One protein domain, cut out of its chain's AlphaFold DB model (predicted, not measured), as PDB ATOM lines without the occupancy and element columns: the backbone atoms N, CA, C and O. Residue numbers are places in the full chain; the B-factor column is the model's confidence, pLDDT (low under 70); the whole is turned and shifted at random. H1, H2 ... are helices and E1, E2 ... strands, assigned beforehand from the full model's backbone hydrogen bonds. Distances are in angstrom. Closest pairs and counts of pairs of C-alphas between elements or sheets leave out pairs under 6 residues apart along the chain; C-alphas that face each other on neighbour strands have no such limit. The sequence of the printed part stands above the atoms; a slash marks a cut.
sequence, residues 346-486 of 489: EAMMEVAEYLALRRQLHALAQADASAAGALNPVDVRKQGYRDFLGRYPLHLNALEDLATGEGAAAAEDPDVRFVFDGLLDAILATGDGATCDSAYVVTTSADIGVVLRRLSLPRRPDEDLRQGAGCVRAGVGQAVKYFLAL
ATOM      1  N   GLU A 346      15.666  39.086 -20.764       59.66
ATOM      2  CA  GLU A 346      15.009  38.177 -19.832       59.66
ATOM      3  C   GLU A 346      15.839  37.868 -18.568       59.66
ATOM      4  O   GLU A 346      15.291  37.968 -17.475       59.66
ATOM      5  N   ALA A 347      17.147  37.588 -18.662       60.09
ATOM      6  CA  ALA A 347      17.974  37.269 -17.486       60.09
ATOM      7  C   ALA A 347      18.225  38.501 -16.593       60.09
ATOM      8  O   ALA A 347      18.116  38.438 -15.367       60.09
ATOM      9  N   MET A 348      18.492  39.665 -17.196       65.38
ATOM     10  CA  MET A 348      18.589  40.915 -16.431       65.38
ATOM     11  C   MET A 348      17.231  41.350 -15.870       65.38
ATOM     12  O   MET A 348      17.172  41.910 -14.772       65.38
ATOM     13  N   MET A 349      16.139  41.086 -16.596       71.69
ATOM     14  CA  MET A 349      14.783  41.302 -16.097       71.69
ATOM     15  C   MET A 349      14.479  40.413 -14.894       71.69
ATOM     16  O   MET A 349      13.955  40.937 -13.919       71.69
ATOM     17  N   GLU A 350      14.848  39.132 -14.912       76.25
ATOM     18  CA  GLU A 350      14.681  38.213 -13.777       76.25
ATOM     19  C   GLU A 350      15.315  38.789 -12.504       76.25
ATOM     20  O   GLU A 350      14.641  38.956 -11.483       76.25
ATOM     21  N   VAL A 351      16.594  39.174 -12.580       72.88
ATOM     22  CA  VAL A 351      17.324  39.754 -11.442       72.88
ATOM     23  C   VAL A 351      16.684  41.072 -10.990       72.88
ATOM     24  O   VAL A 351      16.491  41.295  -9.790       72.88
ATOM     25  N   ALA A 352      16.323  41.955 -11.926       76.75
ATOM     26  CA  ALA A 352      15.693  43.234 -11.610       76.75
ATOM     27  C   ALA A 352      14.308  43.061 -10.961       76.75
ATOM     28  O   ALA A 352      14.001  43.751  -9.982       76.75
ATOM     29  N   GLU A 353      13.492  42.130 -11.465       81.50
ATOM     30  CA  GLU A 353      12.183  41.776 -10.917       81.50
ATOM     31  C   GLU A 353      12.315  41.182  -9.515       81.50
ATOM     32  O   GLU A 353      11.586  41.602  -8.615       81.50
ATOM     33  N   TYR A 354      13.274  40.278  -9.292       80.75
ATOM     34  CA  TYR A 354      13.526  39.707  -7.969       80.75
ATOM     35  C   TYR A 354      13.931  40.785  -6.955       80.75
ATOM     36  O   TYR A 354      13.369  40.864  -5.861       80.75
ATOM     37  N   LEU A 355      14.871  41.667  -7.315       80.31
ATOM     38  CA  LEU A 355      15.305  42.758  -6.437       80.31
ATOM     39  C   LEU A 355      14.174  43.760  -6.159       80.31
ATOM     40  O   LEU A 355      14.060  44.271  -5.040       80.31
ATOM     41  N   ALA A 356      13.330  44.053  -7.152       80.88
ATOM     42  CA  ALA A 356      12.147  44.890  -6.974       80.88
ATOM     43  C   ALA A 356      11.136  44.241  -6.019       80.88
ATOM     44  O   ALA A 356      10.716  44.894  -5.061       80.88
ATOM     45  N   LEU A 357      10.821  42.960  -6.226       82.38
ATOM     46  CA  LEU A 357       9.940  42.184  -5.360       82.38
ATOM     47  C   LEU A 357      10.466  42.164  -3.924       82.38
ATOM     48  O   LEU A 357       9.743  42.514  -2.997       82.38
ATOM     49  N   ARG A 358      11.747  41.842  -3.724       82.00
ATOM     50  CA  ARG A 358      12.355  41.779  -2.391       82.00
ATOM     51  C   ARG A 358      12.266  43.117  -1.652       82.00
ATOM     52  O   ARG A 358      11.937  43.135  -0.469       82.00
ATOM     53  N   ARG A 359      12.500  44.243  -2.340       85.00
ATOM     54  CA  ARG A 359      12.326  45.590  -1.759       85.00
ATOM     55  C   ARG A 359      10.877  45.866  -1.365       85.00
ATOM     56  O   ARG A 359      10.644  46.369  -0.270       85.00
ATOM     57  N   GLN A 360       9.918  45.528  -2.228       81.56
ATOM     58  CA  GLN A 360       8.488  45.694  -1.941       81.56
ATOM     59  C   GLN A 360       8.062  44.857  -0.731       81.56
ATOM     60  O   GLN A 360       7.420  45.371   0.182       81.56
ATOM     61  N   LEU A 361       8.470  43.590  -0.687       79.75
ATOM     62  CA  LEU A 361       8.146  42.681   0.407       79.75
ATOM     63  C   LEU A 361       8.798  43.102   1.730       79.75
ATOM     64  O   LEU A 361       8.173  42.994   2.781       79.75
ATOM     65  N   HIS A 362      10.022  43.633   1.688       80.25
ATOM     66  CA  HIS A 362      10.680  44.194   2.866       80.25
ATOM     67  C   HIS A 362       9.963  45.451   3.377       80.25
ATOM     68  O   HIS A 362       9.739  45.580   4.577       80.25
ATOM     69  N   ALA A 363       9.548  46.353   2.481       80.19
ATOM     70  CA  ALA A 363       8.761  47.530   2.851       80.19
ATOM     71  C   ALA A 363       7.407  47.142   3.474       80.19
ATOM     72  O   ALA A 363       6.995  47.741   4.463       80.19
ATOM     73  N   LEU A 364       6.747  46.100   2.953       77.00
ATOM     74  CA  LEU A 364       5.509  45.558   3.523       77.00
ATOM     75  C   LEU A 364       5.719  44.907   4.893       77.00
ATOM     76  O   LEU A 364       4.861  45.037   5.757       77.00
ATOM     77  N   ALA A 365       6.850  44.236   5.117       71.81
ATOM     78  CA  ALA A 365       7.181  43.663   6.421       71.81
ATOM     79  C   ALA A 365       7.452  44.735   7.494       71.81
ATOM     80  O   ALA A 365       7.293  44.461   8.679       71.81
ATOM     81  N   GLN A 366       7.863  45.939   7.081       77.38
ATOM     82  CA  GLN A 366       8.075  47.090   7.964       77.38
ATOM     83  C   GLN A 366       6.814  47.938   8.176       77.38
ATOM     84  O   GLN A 366       6.779  48.742   9.106       77.38
ATOM     85  N   ALA A 367       5.797  47.793   7.321       74.38
ATOM     86  CA  ALA A 367       4.528  48.483   7.487       74.38
ATOM     87  C   ALA A 367       3.790  47.911   8.708       74.38
ATOM     88  O   ALA A 367       3.621  46.699   8.838       74.38
ATOM     89  N   ASP A 368       3.389  48.797   9.617       62.09
ATOM     90  CA  ASP A 368       2.846  48.442  10.925       62.09
ATOM     91  C   ASP A 368       1.595  47.549  10.792       62.09
ATOM     92  O   ASP A 368       0.578  47.944  10.216       62.09
ATOM     93  N   ALA A 369       1.667  46.326  11.327       62.41
ATOM     94  CA  ALA A 369       0.600  45.319  11.268       62.41
ATOM     95  C   ALA A 369      -0.596  45.644  12.191       62.41
ATOM     96  O   ALA A 369      -1.482  44.814  12.391       62.41
ATOM     97  N   SER A 370      -0.618  46.845  12.776       59.62
ATOM     98  CA  SER A 370      -1.599  47.310  13.759       59.62
ATOM     99  C   SER A 370      -2.984  47.619  13.167       59.62
ATOM    100  O   SER A 370      -3.949  47.795  13.912       59.62
ATOM    101  N   ALA A 371      -3.131  47.625  11.837       67.69
ATOM    102  CA  ALA A 371      -4.433  47.729  11.188       67.69
ATOM    103  C   ALA A 371      -5.207  46.401  11.301       67.69
ATOM    104  O   ALA A 371      -4.935  45.434  10.587       67.69
ATOM    105  N   ALA A 372      -6.201  46.358  12.193       54.41
ATOM    106  CA  ALA A 372      -7.115  45.225  12.326       54.41
ATOM    107  C   ALA A 372      -7.748  44.873  10.963       54.41
ATOM    108  O   ALA A 372      -8.479  45.676  10.384       54.41
ATOM    109  N   GLY A 373      -7.449  43.674  10.450       69.25
ATOM    110  CA  GLY A 373      -7.919  43.186   9.144       69.25
ATOM    111  C   GLY A 373      -6.886  43.230   8.009       69.25
ATOM    112  O   GLY A 373      -7.202  42.788   6.905       69.25
ATOM    113  N   ALA A 374      -5.665  43.716   8.249       68.94
ATOM    114  CA  ALA A 374      -4.580  43.601   7.278       68.94
ATOM    115  C   ALA A 374      -4.153  42.131   7.095       68.94
ATOM    116  O   ALA A 374      -4.066  41.369   8.062       68.94
ATOM    117  N   LEU A 375      -3.885  41.731   5.846       74.75
ATOM    118  CA  LEU A 375      -3.279  40.433   5.538       74.75
ATOM    119  C   LEU A 375      -1.961  40.294   6.307       74.75
ATOM    120  O   LEU A 375      -1.182  41.243   6.376       74.75
ATOM    121  N   ASN A 376      -1.697  39.104   6.846       79.69
ATOM    122  CA  ASN A 376      -0.439  38.811   7.520       79.69
ATOM    123  C   ASN A 376       0.740  39.102   6.561       79.69
ATOM    124  O   ASN A 376       0.811  38.481   5.493       79.69
ATOM    125  N   PRO A 377       1.682  40.001   6.908       78.62
ATOM    126  CA  PRO A 377       2.816  40.340   6.044       78.62
ATOM    127  C   PRO A 377       3.671  39.131   5.636       78.62
ATOM    128  O   PRO A 377       4.303  39.140   4.578       78.62
ATOM    129  N   VAL A 378       3.688  38.068   6.448       79.62
ATOM    130  CA  VAL A 378       4.345  36.796   6.110       79.62
ATOM    131  C   VAL A 378       3.632  36.097   4.950       79.62
ATOM    132  O   VAL A 378       4.296  35.616   4.033       79.62
ATOM    133  N   ASP A 379       2.300  36.081   4.943       80.94
ATOM    134  CA  ASP A 379       1.514  35.422   3.896       80.94
ATOM    135  C   ASP A 379       1.600  36.181   2.569       80.94
ATOM    136  O   ASP A 379       1.786  35.566   1.520       80.94
ATOM    137  N   VAL A 380       1.574  37.519   2.613       81.88
ATOM    138  CA  VAL A 380       1.778  38.371   1.426       81.88
ATOM    139  C   VAL A 380       3.166  38.143   0.823       81.88
ATOM    140  O   VAL A 380       3.300  37.987  -0.390       81.88
ATOM    141  N   ARG A 381       4.202  38.053   1.668       82.44
ATOM    142  CA  ARG A 381       5.571  37.737   1.238       82.44
ATOM    143  C   ARG A 381       5.661  36.373   0.565       82.44
ATOM    144  O   ARG A 381       6.225  36.267  -0.521       82.44
ATOM    145  N   LYS A 382       5.074  35.344   1.182       83.31
ATOM    146  CA  LYS A 382       5.039  33.992   0.612       83.31
ATOM    147  C   LYS A 382       4.317  33.972  -0.733       83.31
ATOM    148  O   LYS A 382       4.806  33.340  -1.664       83.31
ATOM    149  N   GLN A 383       3.193  34.676  -0.858       84.38
ATOM    150  CA  GLN A 383       2.476  34.760  -2.127       84.38
ATOM    151  C   GLN A 383       3.321  35.439  -3.209       84.38
ATOM    152  O   GLN A 383       3.446  34.888  -4.297       84.38
ATOM    153  N   GLY A 384       3.984  36.555  -2.890       84.31
ATOM    154  CA  GLY A 384       4.872  37.241  -3.830       84.31
ATOM    155  C   GLY A 384       5.990  36.339  -4.364       84.31
ATOM    156  O   GLY A 384       6.239  36.314  -5.567       84.31
ATOM    157  N   TYR A 385       6.624  35.541  -3.498       86.75
ATOM    158  CA  TYR A 385       7.626  34.570  -3.946       86.75
ATOM    159  C   TYR A 385       7.031  33.414  -4.752       86.75
ATOM    160  O   TYR A 385       7.646  32.999  -5.729       86.75
ATOM    161  N   ARG A 386       5.838  32.913  -4.410       87.06
ATOM    162  CA  ARG A 386       5.158  31.887  -5.223       87.06
ATOM    163  C   ARG A 386       4.831  32.399  -6.624       87.06
ATOM    164  O   ARG A 386       5.097  31.698  -7.594       87.06
ATOM    165  N   ASP A 387       4.324  33.624  -6.732       85.31
ATOM    166  CA  ASP A 387       4.027  34.263  -8.017       85.31
ATOM    167  C   ASP A 387       5.309  34.466  -8.843       85.31
ATOM    168  O   ASP A 387       5.322  34.272 -10.059       85.31
ATOM    169  N   PHE A 388       6.416  34.815  -8.179       84.19
ATOM    170  CA  PHE A 388       7.729  34.920  -8.810       84.19
ATOM    171  C   PHE A 388       8.252  33.567  -9.305       84.19
ATOM    172  O   PHE A 388       8.655  33.460 -10.460       84.19
ATOM    173  N   LEU A 389       8.187  32.519  -8.480       86.31
ATOM    174  CA  LEU A 389       8.593  31.160  -8.854       86.31
ATOM    175  C   LEU A 389       7.704  30.548  -9.942       86.31
ATOM    176  O   LEU A 389       8.161  29.686 -10.683       86.31
ATOM    177  N   GLY A 390       6.465  31.023 -10.097       83.25
ATOM    178  CA  GLY A 390       5.633  30.683 -11.252       83.25
ATOM    179  C   GLY A 390       6.250  31.118 -12.588       83.25
ATOM    180  O   GLY A 390       5.945  30.524 -13.620       83.25
ATOM    181  N   ARG A 391       7.134  32.125 -12.572       81.44
ATOM    182  CA  ARG A 391       7.886  32.609 -13.740       81.44
ATOM    183  C   ARG A 391       9.326  32.098 -13.768       81.44
ATOM    184  O   ARG A 391       9.802  31.720 -14.831       81.44
ATOM    185  N   TYR A 392       9.983  32.040 -12.608       86.31
ATOM    186  CA  TYR A 392      11.384  31.628 -12.457       86.31
ATOM    187  C   TYR A 392      11.504  30.441 -11.488       86.31
ATOM    188  O   TYR A 392      11.966  30.595 -10.355       86.31
ATOM    189  N   PRO A 393      11.069  29.241 -11.907       88.00
ATOM    190  CA  PRO A 393      10.920  28.075 -11.031       88.00
ATOM    191  C   PRO A 393      12.205  27.604 -10.340       88.00
ATOM    192  O   PRO A 393      12.140  26.939  -9.309       88.00
ATOM    193  N   LEU A 394      13.366  27.932 -10.908       91.06
ATOM    194  CA  LEU A 394      14.682  27.489 -10.441       91.06
ATOM    195  C   LEU A 394      15.431  28.571  -9.644       91.06
ATOM    196  O   LEU A 394      16.610  28.400  -9.337       91.06
ATOM    197  N   HIS A 395      14.775  29.688  -9.311       90.75
ATOM    198  CA  HIS A 395      15.428  30.807  -8.636       90.75
ATOM    199  C   HIS A 395      15.718  30.493  -7.157       90.75
ATOM    200  O   HIS A 395      14.851  30.595  -6.280       90.75
ATOM    201  N   LEU A 396      16.976  30.151  -6.869       92.19
ATOM    202  CA  LEU A 396      17.400  29.539  -5.611       92.19
ATOM    203  C   LEU A 396      17.134  30.405  -4.367       92.19
ATOM    204  O   LEU A 396      16.654  29.888  -3.363       92.19
ATOM    205  N   ASN A 397      17.361  31.723  -4.428       89.88
ATOM    206  CA  ASN A 397      17.088  32.610  -3.284       89.88
ATOM    207  C   ASN A 397      15.583  32.703  -2.952       89.88
ATOM    208  O   ASN A 397      15.215  32.842  -1.791       89.88
ATOM    209  N   ALA A 398      14.703  32.626  -3.957       89.88
ATOM    210  CA  ALA A 398      13.255  32.682  -3.724       89.88
ATOM    211  C   ALA A 398      12.742  31.350  -3.151       89.88
ATOM    212  O   ALA A 398      11.850  31.340  -2.302       89.88
ATOM    213  N   LEU A 399      13.340  30.236  -3.586       92.44
ATOM    214  CA  LEU A 399      13.112  28.913  -3.012       92.44
ATOM    215  C   LEU A 399      13.574  28.839  -1.553       92.44
ATOM    216  O   LEU A 399      12.816  28.357  -0.719       92.44
ATOM    217  N   GLU A 400      14.762  29.360  -1.231       91.69
ATOM    218  CA  GLU A 400      15.270  29.426   0.147       91.69
ATOM    219  C   GLU A 400      14.313  30.203   1.056       91.69
ATOM    220  O   GLU A 400      13.869  29.664   2.067       91.69
ATOM    221  N   ASP A 401      13.930  31.427   0.664       88.00
ATOM    222  CA  ASP A 401      13.050  32.297   1.460       88.00
ATOM    223  C   ASP A 401      11.696  31.631   1.780       88.00
ATOM    224  O   ASP A 401      11.108  31.863   2.843       88.00
ATOM    225  N   LEU A 402      11.181  30.797   0.871       88.19
ATOM    226  CA  LEU A 402       9.975  30.001   1.104       88.19
ATOM    227  C   LEU A 402      10.240  28.735   1.931       88.19
ATOM    228  O   LEU A 402       9.375  28.342   2.718       88.19
ATOM    229  N   ALA A 403      11.400  28.101   1.754       88.56
ATOM    230  CA  ALA A 403      11.782  26.855   2.410       88.56
ATOM    231  C   ALA A 403      12.203  27.031   3.878       88.56
ATOM    232  O   ALA A 403      12.059  26.091   4.652       88.56
ATOM    233  N   THR A 404      12.727  28.196   4.275       82.31
ATOM    234  CA  THR A 404      13.252  28.450   5.632       82.31
ATOM    235  C   THR A 404      12.317  29.283   6.514       82.31
ATOM    236  O   THR A 404      12.749  29.777   7.552       82.31
ATOM    237  N   GLY A 405      11.068  29.510   6.084       69.62
ATOM    238  CA  GLY A 405      10.180  30.544   6.623       69.62
ATOM    239  C   GLY A 405      10.155  30.654   8.156       69.62
ATOM    240  O   GLY A 405       9.758  29.725   8.851       69.62
ATOM    241  N   GLU A 406      10.512  31.828   8.680       58.84
ATOM    242  CA  GLU A 406      10.425  32.140  10.109       58.84
ATOM    243  C   GLU A 406       8.958  32.290  10.568       58.84
ATOM    244  O   GLU A 406       8.169  33.011   9.949       58.84
ATOM    245  N   GLY A 407       8.591  31.639  11.683       57.16
ATOM    246  CA  GLY A 407       7.326  31.852  12.407       57.16
ATOM    247  C   GLY A 407       6.546  30.577  12.763       57.16
ATOM    248  O   GLY A 407       6.570  29.586  12.045       57.16
ATOM    249  N   ALA A 408       5.787  30.612  13.866       43.47
ATOM    250  CA  ALA A 408       5.084  29.454  14.450       43.47
ATOM    251  C   ALA A 408       3.912  28.879  13.614       43.47
ATOM    252  O   ALA A 408       3.351  27.849  13.977       43.47
ATOM    253  N   ALA A 409       3.546  29.520  12.498       48.91
ATOM    254  CA  ALA A 409       2.559  29.025  11.528       48.91
ATOM    255  C   ALA A 409       3.208  28.516  10.222       48.91
ATOM    256  O   ALA A 409       2.519  28.245   9.236       48.91
ATOM    257  N   ALA A 410       4.539  28.413  10.184       51.78
ATOM    258  CA  ALA A 410       5.294  27.896   9.054       51.78
ATOM    259  C   ALA A 410       5.221  26.365   9.015       51.78
ATOM    260  O   ALA A 410       6.161  25.669   9.378       51.78
ATOM    261  N   ALA A 411       4.098  25.825   8.542       58.06
ATOM    262  CA  ALA A 411       4.188  24.544   7.860       58.06
ATOM    263  C   ALA A 411       5.079  24.785   6.632       58.06
ATOM    264  O   ALA A 411       4.699  25.541   5.730       58.06
ATOM    265  N   GLU A 412       6.298  24.247   6.665       70.50
ATOM    266  CA  GLU A 412       7.173  24.175   5.499       70.50
ATOM    267  C   GLU A 412       6.357  23.619   4.331       70.50
ATOM    268  O   GLU A 412       5.625  22.643   4.501       70.50
ATOM    269  N   ASP A 413       6.441  24.249   3.159       84.81
ATOM    270  CA  ASP A 413       5.900  23.638   1.949       84.81
ATOM    271  C   ASP A 413       6.883  22.524   1.551       84.81
ATOM    272  O   ASP A 413       7.990  22.828   1.085       84.81
ATOM    273  N   PRO A 414       6.539  21.241   1.766       88.50
ATOM    274  CA  PRO A 414       7.489  20.156   1.581       88.50
ATOM    275  C   PRO A 414       7.891  20.003   0.112       88.50
ATOM    276  O   PRO A 414       8.893  19.341  -0.167       88.50
ATOM    277  N   ASP A 415       7.104  20.530  -0.837       88.88
ATOM    278  CA  ASP A 415       7.449  20.523  -2.261       88.88
ATOM    279  C   ASP A 415       8.538  21.555  -2.543       88.88
ATOM    280  O   ASP A 415       9.547  21.233  -3.168       88.88
ATOM    281  N   VAL A 416       8.375  22.774  -2.019       89.88
ATOM    282  CA  VAL A 416       9.384  23.836  -2.150       89.88
ATOM    283  C   VAL A 416      10.688  23.427  -1.475       89.88
ATOM    284  O   VAL A 416      11.757  23.602  -2.056       89.88
ATOM    285  N   ARG A 417      10.605  22.827  -0.281       91.94
ATOM    286  CA  ARG A 417      11.776  22.337   0.452       91.94
ATOM    287  C   ARG A 417      12.550  21.284  -0.340       91.94
ATOM    288  O   ARG A 417      13.762  21.390  -0.460       91.94
ATOM    289  N   PHE A 418      11.852  20.307  -0.916       93.44
ATOM    290  CA  PHE A 418      12.470  19.259  -1.730       93.44
ATOM    291  C   PHE A 418      13.178  19.806  -2.964       93.44
ATOM    292  O   PHE A 418      14.298  19.403  -3.262       93.44
ATOM    293  N   VAL A 419      12.540  20.747  -3.657       92.75
ATOM    294  CA  VAL A 419      13.137  21.433  -4.800       92.75
ATOM    295  C   VAL A 419      14.387  22.207  -4.387       92.75
ATOM    296  O   VAL A 419      15.424  22.094  -5.038       92.75
ATOM    297  N   PHE A 420      14.293  22.983  -3.305       95.00
ATOM    298  CA  PHE A 420      15.401  23.773  -2.784       95.00
ATOM    299  C   PHE A 420      16.596  22.893  -2.408       95.00
ATOM    300  O   PHE A 420      17.705  23.136  -2.881       95.00
ATOM    301  N   ASP A 421      16.358  21.856  -1.601       95.31
ATOM    302  CA  ASP A 421      17.404  20.938  -1.154       95.31
ATOM    303  C   ASP A 421      18.036  20.210  -2.350       95.31
ATOM    304  O   ASP A 421      19.257  20.151  -2.442       95.31
ATOM    305  N   GLY A 422      17.242  19.760  -3.330       95.88
ATOM    306  CA  GLY A 422      17.757  19.103  -4.532       95.88
ATOM    307  C   GLY A 422      18.691  19.983  -5.375       95.88
ATOM    308  O   GLY A 422      19.762  19.531  -5.785       95.88
ATOM    309  N   LEU A 423      18.323  21.247  -5.616       96.19
ATOM    310  CA  LEU A 423      19.176  22.195  -6.352       96.19
ATOM    311  C   LEU A 423      20.442  22.552  -5.562       96.19
ATOM    312  O   LEU A 423      21.526  22.656  -6.134       96.19
ATOM    313  N   LEU A 424      20.317  22.721  -4.247       95.88
ATOM    314  CA  LEU A 424      21.442  23.046  -3.383       95.88
ATOM    315  C   LEU A 424      22.434  21.886  -3.272       95.88
ATOM    316  O   LEU A 424      23.640  22.105  -3.369       95.88
ATOM    317  N   ASP A 425      21.942  20.657  -3.143       96.06
ATOM    318  CA  ASP A 425      22.769  19.451  -3.139       96.06
ATOM    319  C   ASP A 425      23.514  19.290  -4.471       96.06
ATOM    320  O   ASP A 425      24.684  18.907  -4.476       96.06
ATOM    321  N   ALA A 426      22.898  19.662  -5.600       95.50
ATOM    322  CA  ALA A 426      23.574  19.674  -6.897       95.50
ATOM    323  C   ALA A 426      24.740  20.681  -6.967       95.50
ATOM    324  O   ALA A 426      25.748  20.407  -7.623       95.50
ATOM    325  N   ILE A 427      24.640  21.824  -6.280       96.12
ATOM    326  CA  ILE A 427      25.748  22.783  -6.142       96.12
ATOM    327  C   ILE A 427      26.824  22.217  -5.217       96.12
ATOM    328  O   ILE A 427      28.005  22.199  -5.565       96.12
ATOM    329  N   LEU A 428      26.429  21.715  -4.047       95.31
ATOM    330  CA  LEU A 428      27.357  21.183  -3.050       95.31
ATOM    331  C   LEU A 428      28.103  19.934  -3.542       95.31
ATOM    332  O   LEU A 428      29.216  19.687  -3.098       95.31
ATOM    333  N   ALA A 429      27.540  19.184  -4.489       95.50
ATOM    334  CA  ALA A 429      28.192  18.033  -5.108       95.50
ATOM    335  C   ALA A 429      29.363  18.400  -6.041       95.50
ATOM    336  O   ALA A 429      30.118  17.515  -6.441       95.50
ATOM    337  N   THR A 430      29.528  19.675  -6.405       94.62
ATOM    338  CA  THR A 430      30.592  20.098  -7.337       94.62
ATOM    339  C   THR A 430      31.975  20.197  -6.714       94.62
ATOM    340  O   THR A 430      32.967  20.163  -7.437       94.62
ATOM    341  N   GLY A 431      32.056  20.284  -5.387       93.56
ATOM    342  CA  GLY A 431      33.316  20.458  -4.686       93.56
ATOM    343  C   GLY A 431      33.125  20.617  -3.183       93.56
ATOM    344  O   GLY A 431      32.066  20.337  -2.633       93.56
ATOM    345  N   ASP A 432      34.165  21.076  -2.498       93.50
ATOM    346  CA  ASP A 432      34.150  21.352  -1.055       93.50
ATOM    347  C   ASP A 432      34.447  22.826  -0.725       93.50
ATOM    348  O   ASP A 432      34.457  23.234   0.445       93.50
ATOM    349  N   GLY A 433      34.717  23.629  -1.755       91.50
ATOM    350  CA  GLY A 433      35.110  25.025  -1.671       91.50
ATOM    351  C   GLY A 433      36.417  25.258  -0.915       91.50
ATOM    352  O   GLY A 433      36.639  26.379  -0.473       91.50
ATOM    353  N   ALA A 434      37.262  24.250  -0.691       90.50
ATOM    354  CA  ALA A 434      38.531  24.416   0.021       90.50
ATOM    355  C   ALA A 434      39.600  25.095  -0.847       90.50
ATOM    356  O   ALA A 434      40.433  25.845  -0.334       90.50
ATOM    357  N   THR A 435      39.555  24.864  -2.159       90.38
ATOM    358  CA  THR A 435      40.471  25.431  -3.154       90.38
ATOM    359  C   THR A 435      39.698  25.851  -4.397       90.38
ATOM    360  O   THR A 435      38.516  25.542  -4.525       90.38
ATOM    361  N   CYS A 436      40.358  26.539  -5.329       89.12
ATOM    362  CA  CYS A 436      39.721  26.858  -6.600       89.12
ATOM    363  C   CYS A 436      39.425  25.604  -7.450       89.12
ATOM    364  O   CYS A 436      38.382  25.539  -8.093       89.12
ATOM    365  N   ASP A 437      40.283  24.582  -7.379       89.31
ATOM    366  CA  ASP A 437      40.104  23.313  -8.107       89.31
ATOM    367  C   ASP A 437      38.946  22.470  -7.549       89.31
ATOM    368  O   ASP A 437      38.399  21.613  -8.238       89.31
ATOM    369  N   SER A 438      38.565  22.722  -6.295       92.19
ATOM    370  CA  SER A 438      37.445  22.084  -5.601       92.19
ATOM    371  C   SER A 438      36.333  23.080  -5.261       92.19
ATOM    372  O   SER A 438      35.587  22.877  -4.301       92.19
ATOM    373  N   ALA A 439      36.240  24.185  -6.006       93.56
ATOM    374  CA  ALA A 439      35.272  25.244  -5.762       93.56
ATOM    375  C   ALA A 439      33.826  24.752  -5.913       93.56
ATOM    376  O   ALA A 439      33.530  23.885  -6.733       93.56
ATOM    377  N   TYR A 440      32.903  25.364  -5.169       94.94
ATOM    378  CA  TYR A 440      31.479  25.207  -5.465       94.94
ATOM    379  C   TYR A 440      31.145  25.956  -6.753       94.94
ATOM    380  O   TYR A 440      31.370  27.166  -6.839       94.94
ATOM    381  N   VAL A 441      30.599  25.267  -7.749       93.69
ATOM    382  CA  VAL A 441      30.212  25.894  -9.014       93.69
ATOM    383  C   VAL A 441      28.794  26.438  -8.904       93.69
ATOM    384  O   VAL A 441      27.862  25.721  -8.557       93.69
ATOM    385  N   VAL A 442      28.619  27.720  -9.200       93.19
ATOM    386  CA  VAL A 442      27.322  28.401  -9.185       93.19
ATOM    387  C   VAL A 442      27.078  29.084 -10.522       93.19
ATOM    388  O   VAL A 442      28.006  29.537 -11.193       93.19
ATOM    389  N   THR A 443      25.814  29.177 -10.918       88.88
ATOM    390  CA  THR A 443      25.434  29.817 -12.184       88.88
ATOM    391  C   THR A 443      25.237  31.322 -12.042       88.88
ATOM    392  O   THR A 443      25.240  32.009 -13.051       88.88
ATOM    393  N   THR A 444      25.094  31.848 -10.818       85.94
ATOM    394  CA  THR A 444      24.981  33.288 -10.553       85.94
ATOM    395  C   THR A 444      25.704  33.677  -9.261       85.94
ATOM    396  O   THR A 444      25.838  32.887  -8.324       85.94
ATOM    397  N   SER A 445      26.134  34.938  -9.153       83.75
ATOM    398  CA  SER A 445      26.731  35.467  -7.913       83.75
ATOM    399  C   SER A 445      25.734  35.564  -6.743       83.75
ATOM    400  O   SER A 445      26.138  35.610  -5.574       83.75
ATOM    401  N   ALA A 446      24.430  35.579  -7.038       85.00
ATOM    402  CA  ALA A 446      23.373  35.590  -6.034       85.00
ATOM    403  C   ALA A 446      23.306  34.260  -5.264       85.00
ATOM    404  O   ALA A 446      23.029  34.264  -4.061       85.00
ATOM    405  N   ASP A 447      23.632  33.145  -5.919       91.19
ATOM    406  CA  ASP A 447      23.574  31.803  -5.330       91.19
ATOM    407  C   ASP A 447      24.696  31.553  -4.315       91.19
ATOM    408  O   ASP A 447      24.506  30.802  -3.359       91.19
ATOM    409  N   ILE A 448      25.826  32.271  -4.422       90.88
ATOM    410  CA  ILE A 448      26.912  32.244  -3.420       90.88
ATOM    411  C   ILE A 448      26.355  32.531  -2.019       90.88
ATOM    412  O   ILE A 448      26.726  31.884  -1.041       90.88
ATOM    413  N   GLY A 449      25.431  33.495  -1.910       89.81
ATOM    414  CA  GLY A 449      24.814  33.853  -0.634       89.81
ATOM    415  C   GLY A 449      23.998  32.716  -0.018       89.81
ATOM    416  O   GLY A 449      24.068  32.524   1.195       89.81
ATOM    417  N   VAL A 450      23.269  31.962  -0.845       91.94
ATOM    418  CA  VAL A 450      22.474  30.801  -0.418       91.94
ATOM    419  C   VAL A 450      23.396  29.706   0.115       91.94
ATOM    420  O   VAL A 450      23.209  29.212   1.226       91.94
ATOM    421  N   VAL A 451      24.439  29.361  -0.648       93.25
ATOM    422  CA  VAL A 451      25.389  28.306  -0.267       93.25
ATOM    423  C   VAL A 451      26.098  28.662   1.041       93.25
ATOM    424  O   VAL A 451      26.173  27.835   1.948       93.25
ATOM    425  N   LEU A 452      26.565  29.908   1.190       91.06
ATOM    426  CA  LEU A 452      27.209  30.366   2.424       91.06
ATOM    427  C   LEU A 452      26.270  30.279   3.636       91.06
ATOM    428  O   LEU A 452      26.683  29.757   4.671       91.06
ATOM    429  N   ARG A 453      25.007  30.719   3.513       90.69
ATOM    430  CA  ARG A 453      24.013  30.587   4.595       90.69
ATOM    431  C   ARG A 453      23.779  29.131   4.971       90.69
ATOM    432  O   ARG A 453      23.800  28.806   6.157       90.69
ATOM    433  N   ARG A 454      23.645  28.237   3.985       91.12
ATOM    434  CA  ARG A 454      23.479  26.799   4.239       91.12
ATOM    435  C   ARG A 454      24.654  26.200   5.005       91.12
ATOM    436  O   ARG A 454      24.441  25.389   5.905       91.12
ATOM    437  N   LEU A 455      25.871  26.608   4.654       89.12
ATOM    438  CA  LEU A 455      27.108  26.189   5.312       89.12
ATOM    439  C   LEU A 455      27.360  26.923   6.641       89.12
ATOM    440  O   LEU A 455      28.373  26.665   7.287       89.12
ATOM    441  N   SER A 456      26.457  27.816   7.066       89.56
ATOM    442  CA  SER A 456      26.608  28.662   8.261       89.56
ATOM    443  C   SER A 456      27.882  29.517   8.240       89.56
ATOM    444  O   SER A 456      28.519  29.744   9.268       89.56
ATOM    445  N   LEU A 457      28.264  29.991   7.052       86.31
ATOM    446  CA  LEU A 457      29.437  30.828   6.836       86.31
ATOM    447  C   LEU A 457      29.025  32.301   6.692       86.31
ATOM    448  O   LEU A 457      28.111  32.614   5.925       86.31
ATOM    449  N   PRO A 458      29.696  33.237   7.389       81.38
ATOM    450  CA  PRO A 458      29.423  34.658   7.234       81.38
ATOM    451  C   PRO A 458      29.891  35.137   5.855       81.38
ATOM    452  O   PRO A 458      31.033  34.900   5.458       81.38
ATOM    453  N   ARG A 459      29.035  35.871   5.142       81.88
ATOM    454  CA  ARG A 459      29.422  36.593   3.924       81.88
ATOM    455  C   ARG A 459      29.776  38.033   4.281       81.88
ATOM    456  O   ARG A 459      28.951  38.712   4.892       81.88
ATOM    457  N   ARG A 460      30.939  38.522   3.847       79.19
ATOM    458  CA  ARG A 460      31.193  39.967   3.773       79.19
ATOM    459  C   ARG A 460      31.590  40.332   2.342       79.19
ATOM    460  O   ARG A 460      32.682  39.967   1.917       79.19
ATOM    461  N   PRO A 461      30.687  40.973   1.581       77.06
ATOM    462  CA  PRO A 461      30.905  41.259   0.163       77.06
ATOM    463  C   PRO A 461      32.140  42.121  -0.128       77.06
ATOM    464  O   PRO A 461      32.703  42.039  -1.211       77.06
ATOM    465  N   ASP A 462      32.557  42.948   0.828       75.31
ATOM    466  CA  ASP A 462      33.753  43.793   0.770       75.31
ATOM    467  C   ASP A 462      35.067  43.000   0.799       75.31
ATOM    468  O   ASP A 462      36.109  43.523   0.410       75.31
ATOM    469  N   GLU A 463      35.012  41.730   1.202       71.00
ATOM    470  CA  GLU A 463      36.158  40.822   1.251       71.00
ATOM    471  C   GLU A 463      36.083  39.714   0.178       71.00
ATOM    472  O   GLU A 463      36.954  38.843   0.132       71.00
ATOM    473  N   ASP A 464      35.073  39.742  -0.706       80.19
ATOM    474  CA  ASP A 464      34.979  38.822  -1.842       80.19
ATOM    475  C   ASP A 464      36.130  39.137  -2.828       80.19
ATOM    476  O   ASP A 464      36.161  40.182  -3.481       80.19
ATOM    477  N   LEU A 465      37.105  38.227  -2.950       79.44
ATOM    478  CA  LEU A 465      38.287  38.413  -3.801       79.44
ATOM    479  C   LEU A 465      38.195  37.537  -5.053       79.44
ATOM    480  O   LEU A 465      38.178  36.308  -4.955       79.44
ATOM    481  N   ARG A 466      38.213  38.155  -6.243       79.31
ATOM    482  CA  ARG A 466      38.396  37.424  -7.510       79.31
ATOM    483  C   ARG A 466      39.814  36.844  -7.568       79.31
ATOM    484  O   ARG A 466      40.796  37.554  -7.371       79.31
ATOM    485  N   GLN A 467      39.910  35.553  -7.854       77.38
ATOM    486  CA  GLN A 467      41.139  34.779  -7.988       77.38
ATOM    487  C   GLN A 467      41.171  34.174  -9.399       77.38
ATOM    488  O   GLN A 467      40.558  33.146  -9.657       77.38
ATOM    489  N   GLY A 468      41.864  34.816 -10.342       74.12
ATOM    490  CA  GLY A 468      42.030  34.273 -11.696       74.12
ATOM    491  C   GLY A 468      40.713  34.036 -12.461       74.12
ATOM    492  O   GLY A 468      39.816  34.877 -12.432       74.12
ATOM    493  N   ALA A 469      40.635  32.911 -13.181       64.44
ATOM    494  CA  ALA A 469      39.625  32.561 -14.190       64.44
ATOM    495  C   ALA A 469      38.198  32.320 -13.637       64.44
ATOM    496  O   ALA A 469      37.669  31.218 -13.714       64.44
ATOM    497  N   GLY A 470      37.567  33.349 -13.065       73.88
ATOM    498  CA  GLY A 470      36.171  33.290 -12.598       73.88
ATOM    499  C   GLY A 470      35.979  32.695 -11.198       73.88
ATOM    500  O   GLY A 470      34.848  32.568 -10.729       73.88
ATOM    501  N   CYS A 471      37.071  32.367 -10.506       86.00
ATOM    502  CA  CYS A 471      37.042  31.892  -9.130       86.00
ATOM    503  C   CYS A 471      36.887  33.067  -8.164       86.00
ATOM    504  O   CYS A 471      37.615  34.057  -8.247       86.00
ATOM    505  N   VAL A 472      35.967  32.967  -7.216       85.06
ATOM    506  CA  VAL A 472      35.733  33.952  -6.165       85.06
ATOM    507  C   VAL A 472      35.979  33.289  -4.825       85.06
ATOM    508  O   VAL A 472      35.368  32.278  -4.484       85.06
ATOM    509  N   ARG A 473      36.875  33.876  -4.045       85.44
ATOM    510  CA  ARG A 473      37.066  33.521  -2.646       85.44
ATOM    511  C   ARG A 473      36.074  34.338  -1.820       85.44
ATOM    512  O   ARG A 473      36.200  35.558  -1.782       85.44
ATOM    513  N   ALA A 474      35.110  33.673  -1.190       83.56
ATOM    514  CA  ALA A 474      34.058  34.302  -0.396       83.56
ATOM    515  C   ALA A 474      33.976  33.690   1.011       83.56
ATOM    516  O   ALA A 474      34.125  32.480   1.207       83.56
ATOM    517  N   GLY A 475      33.730  34.542   2.003       73.19
ATOM    518  CA  GLY A 475      33.693  34.175   3.419       73.19
ATOM    519  C   GLY A 475      34.758  34.911   4.224       73.19
ATOM    520  O   GLY A 475      35.875  35.113   3.751       73.19
ATOM    521  N   VAL A 476      34.400  35.317   5.442       60.53
ATOM    522  CA  VAL A 476      35.275  36.136   6.288       60.53
ATOM    523  C   VAL A 476      35.433  35.584   7.689       60.53
ATOM    524  O   VAL A 476      34.465  35.243   8.363       60.53
ATOM    525  N   GLY A 477      36.678  35.594   8.160       62.25
ATOM    526  CA  GLY A 477      37.103  35.058   9.443       62.25
ATOM    527  C   GLY A 477      38.060  33.894   9.213       62.25
ATOM    528  O   GLY A 477      38.852  33.913   8.275       62.25
ATOM    529  N   GLN A 478      37.995  32.866  10.058       63.75
ATOM    530  CA  GLN A 478      38.856  31.684   9.916       63.75
ATOM    531  C   GLN A 478      38.355  30.665   8.879       63.75
ATOM    532  O   GLN A 478      39.093  29.747   8.531       63.75
ATOM    533  N   ALA A 479      37.129  30.819   8.371       76.69
ATOM    534  CA  ALA A 479      36.533  29.913   7.395       76.69
ATOM    535  C   ALA A 479      36.217  30.672   6.104       76.69
ATOM    536  O   ALA A 479      35.378  31.571   6.089       76.69
ATOM    537  N   VAL A 480      36.906  30.306   5.024       81.56
ATOM    538  CA  VAL A 480      36.725  30.895   3.695       81.56
ATOM    539  C   VAL A 480      36.471  29.775   2.697       81.56
ATOM    540  O   VAL A 480      37.032  28.688   2.854       81.56
ATOM    541  N   LYS A 481      35.625  30.027   1.695       88.81
ATOM    542  CA  LYS A 481      35.318  29.075   0.630       88.81
ATOM    543  C   LYS A 481      35.574  29.669  -0.749       88.81
ATOM    544  O   LYS A 481      35.518  30.882  -0.940       88.81
ATOM    545  N   TYR A 482      35.870  28.803  -1.704       85.25
ATOM    546  CA  TYR A 482      36.035  29.148  -3.108       85.25
ATOM    547  C   TYR A 482      34.792  28.755  -3.894       85.25
ATOM    548  O   TYR A 482      34.211  27.686  -3.690       85.25
ATOM    549  N   PHE A 483      34.412  29.643  -4.800       87.38
ATOM    550  CA  PHE A 483      33.265  29.515  -5.678       87.38
ATOM    551  C   PHE A 483      33.713  29.763  -7.109       87.38
ATOM    552  O   PHE A 483      34.490  30.679  -7.353       87.38
ATOM    553  N   LEU A 484      33.206  28.991  -8.059       81.88
ATOM    554  CA  LEU A 484      33.347  29.281  -9.479       81.88
ATOM    555  C   LEU A 484      31.993  29.780  -9.972       81.88
ATOM    556  O   LEU A 484      31.034  29.013 -10.002       81.88
ATOM    557  N   ALA A 485      31.893  31.062 -10.316       80.81
ATOM    558  CA  ALA A 485      30.648  31.630 -10.820       80.81
ATOM    559  C   ALA A 485      30.708  31.737 -12.346       80.81
ATOM    560  O   ALA A 485      31.539  32.468 -12.884       80.81
ATOM    561  N   LEU A 486      29.820  31.015 -13.028       76.75
ATOM    562  CA  LEU A 486      29.831  30.876 -14.489       76.75
ATOM    563  C   LEU A 486      29.393  32.148 -15.250       76.75
ATOM    564  O   LEU A 486      29.553  32.204 -16.461       76.75
TER     565      LEU A 486
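This is residues 346 to 486 of the 489 residues of an uncharacterized protein of Stenotrophomonas humi (UniProt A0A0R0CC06). This is an elongated domain with a helical hairpin of H1 and H2 at one end, a small twisted four-stranded sheet with H5 over one face at the other, and H3 between them, packed on H2, H4 and H5. H4 runs from beside H3 to the sheet's edge at E1, and residues 370 to 375 stick out at the helical end. The printed part has 141 residues, with five named helices and four named strands in the order H1 H2 H3 H4 E1 H5 E2 E3 E4; the sheet, E1 E4 E3 E2, is mixed, and so is the class, helices and strands. The whole is compact, with a radius of gyration of the C-alphas of 16.8 A, and spans 55 by 33 by 30 A.

Find C-alpha 346 at (15.009, 38.177, -19.832); from there H1, residues 346 to 366, runs 30.0 A. H2, residues 377 to 389, covers 18.4 A, H3, residues 396 to 403, 10.2 A. Find C-alpha 414 at (7.489, 20.156, 1.581), where H4, residues 414 to 428, sets out for 20.4 A. Next come E1, residues 440 to 442, 6.4 A, and H5, residues 445 to 454, 15.3 A. E2, residues 465 to 467, 6.2 A, and E3, residues 471 to 474, 9.5 A, precede E4, residues 481 to 485, 12.6 A, which ends at C-alpha 485 (30.648, 31.630, -10.820).

Begin at the hub, H3, whose closest C-alphas to H4 are Ala 403 and Arg 417, 4.9 A; the two touch at a steep tilt of 39 degrees, opposite ways. H3 touches H2, closest at Ala 398 and Tyr 385, 5.9 A, and H5, closest at Asn 397 and Val 450, 6.4 A. H1 and H2 form a hairpin at a shallow tilt of 7 degrees, closest at Ala 365 and Pro 377, 5.5 A. H5 is on the sheet, making two layers, helix on one face, at a height over the sheet of 9.3 A. H4 only grazes the sheet, with residues 424 to 428. E1 and E4 are parallel, N 442 and O 484 being 2.9 A apart; E2 E3 E4 is a meander, each strand the antiparallel neighbour of the one before, with N 467 and O 471 2.8 A apart and N 472 and O 483 2.7 A apart. E1, H5, E2 is a split strand-helix-strand unit, two strands running the same way with E4 and E3 between them, its crossover right-handed. In H1, H2, H3 and H4 every O i to N i+4 pair is within hydrogen-bond range; in H5, 4 of 6.

The two C-alphas farthest apart are those of Ala 372 and Asp 437, 55.9 A. The printed part has no cut, and the link from H4 to E1 is long. Look for pLDDT under 70 at residues 346 to 348, 368 to 374, 405 to 411, 469 and 476 to 478 of this model.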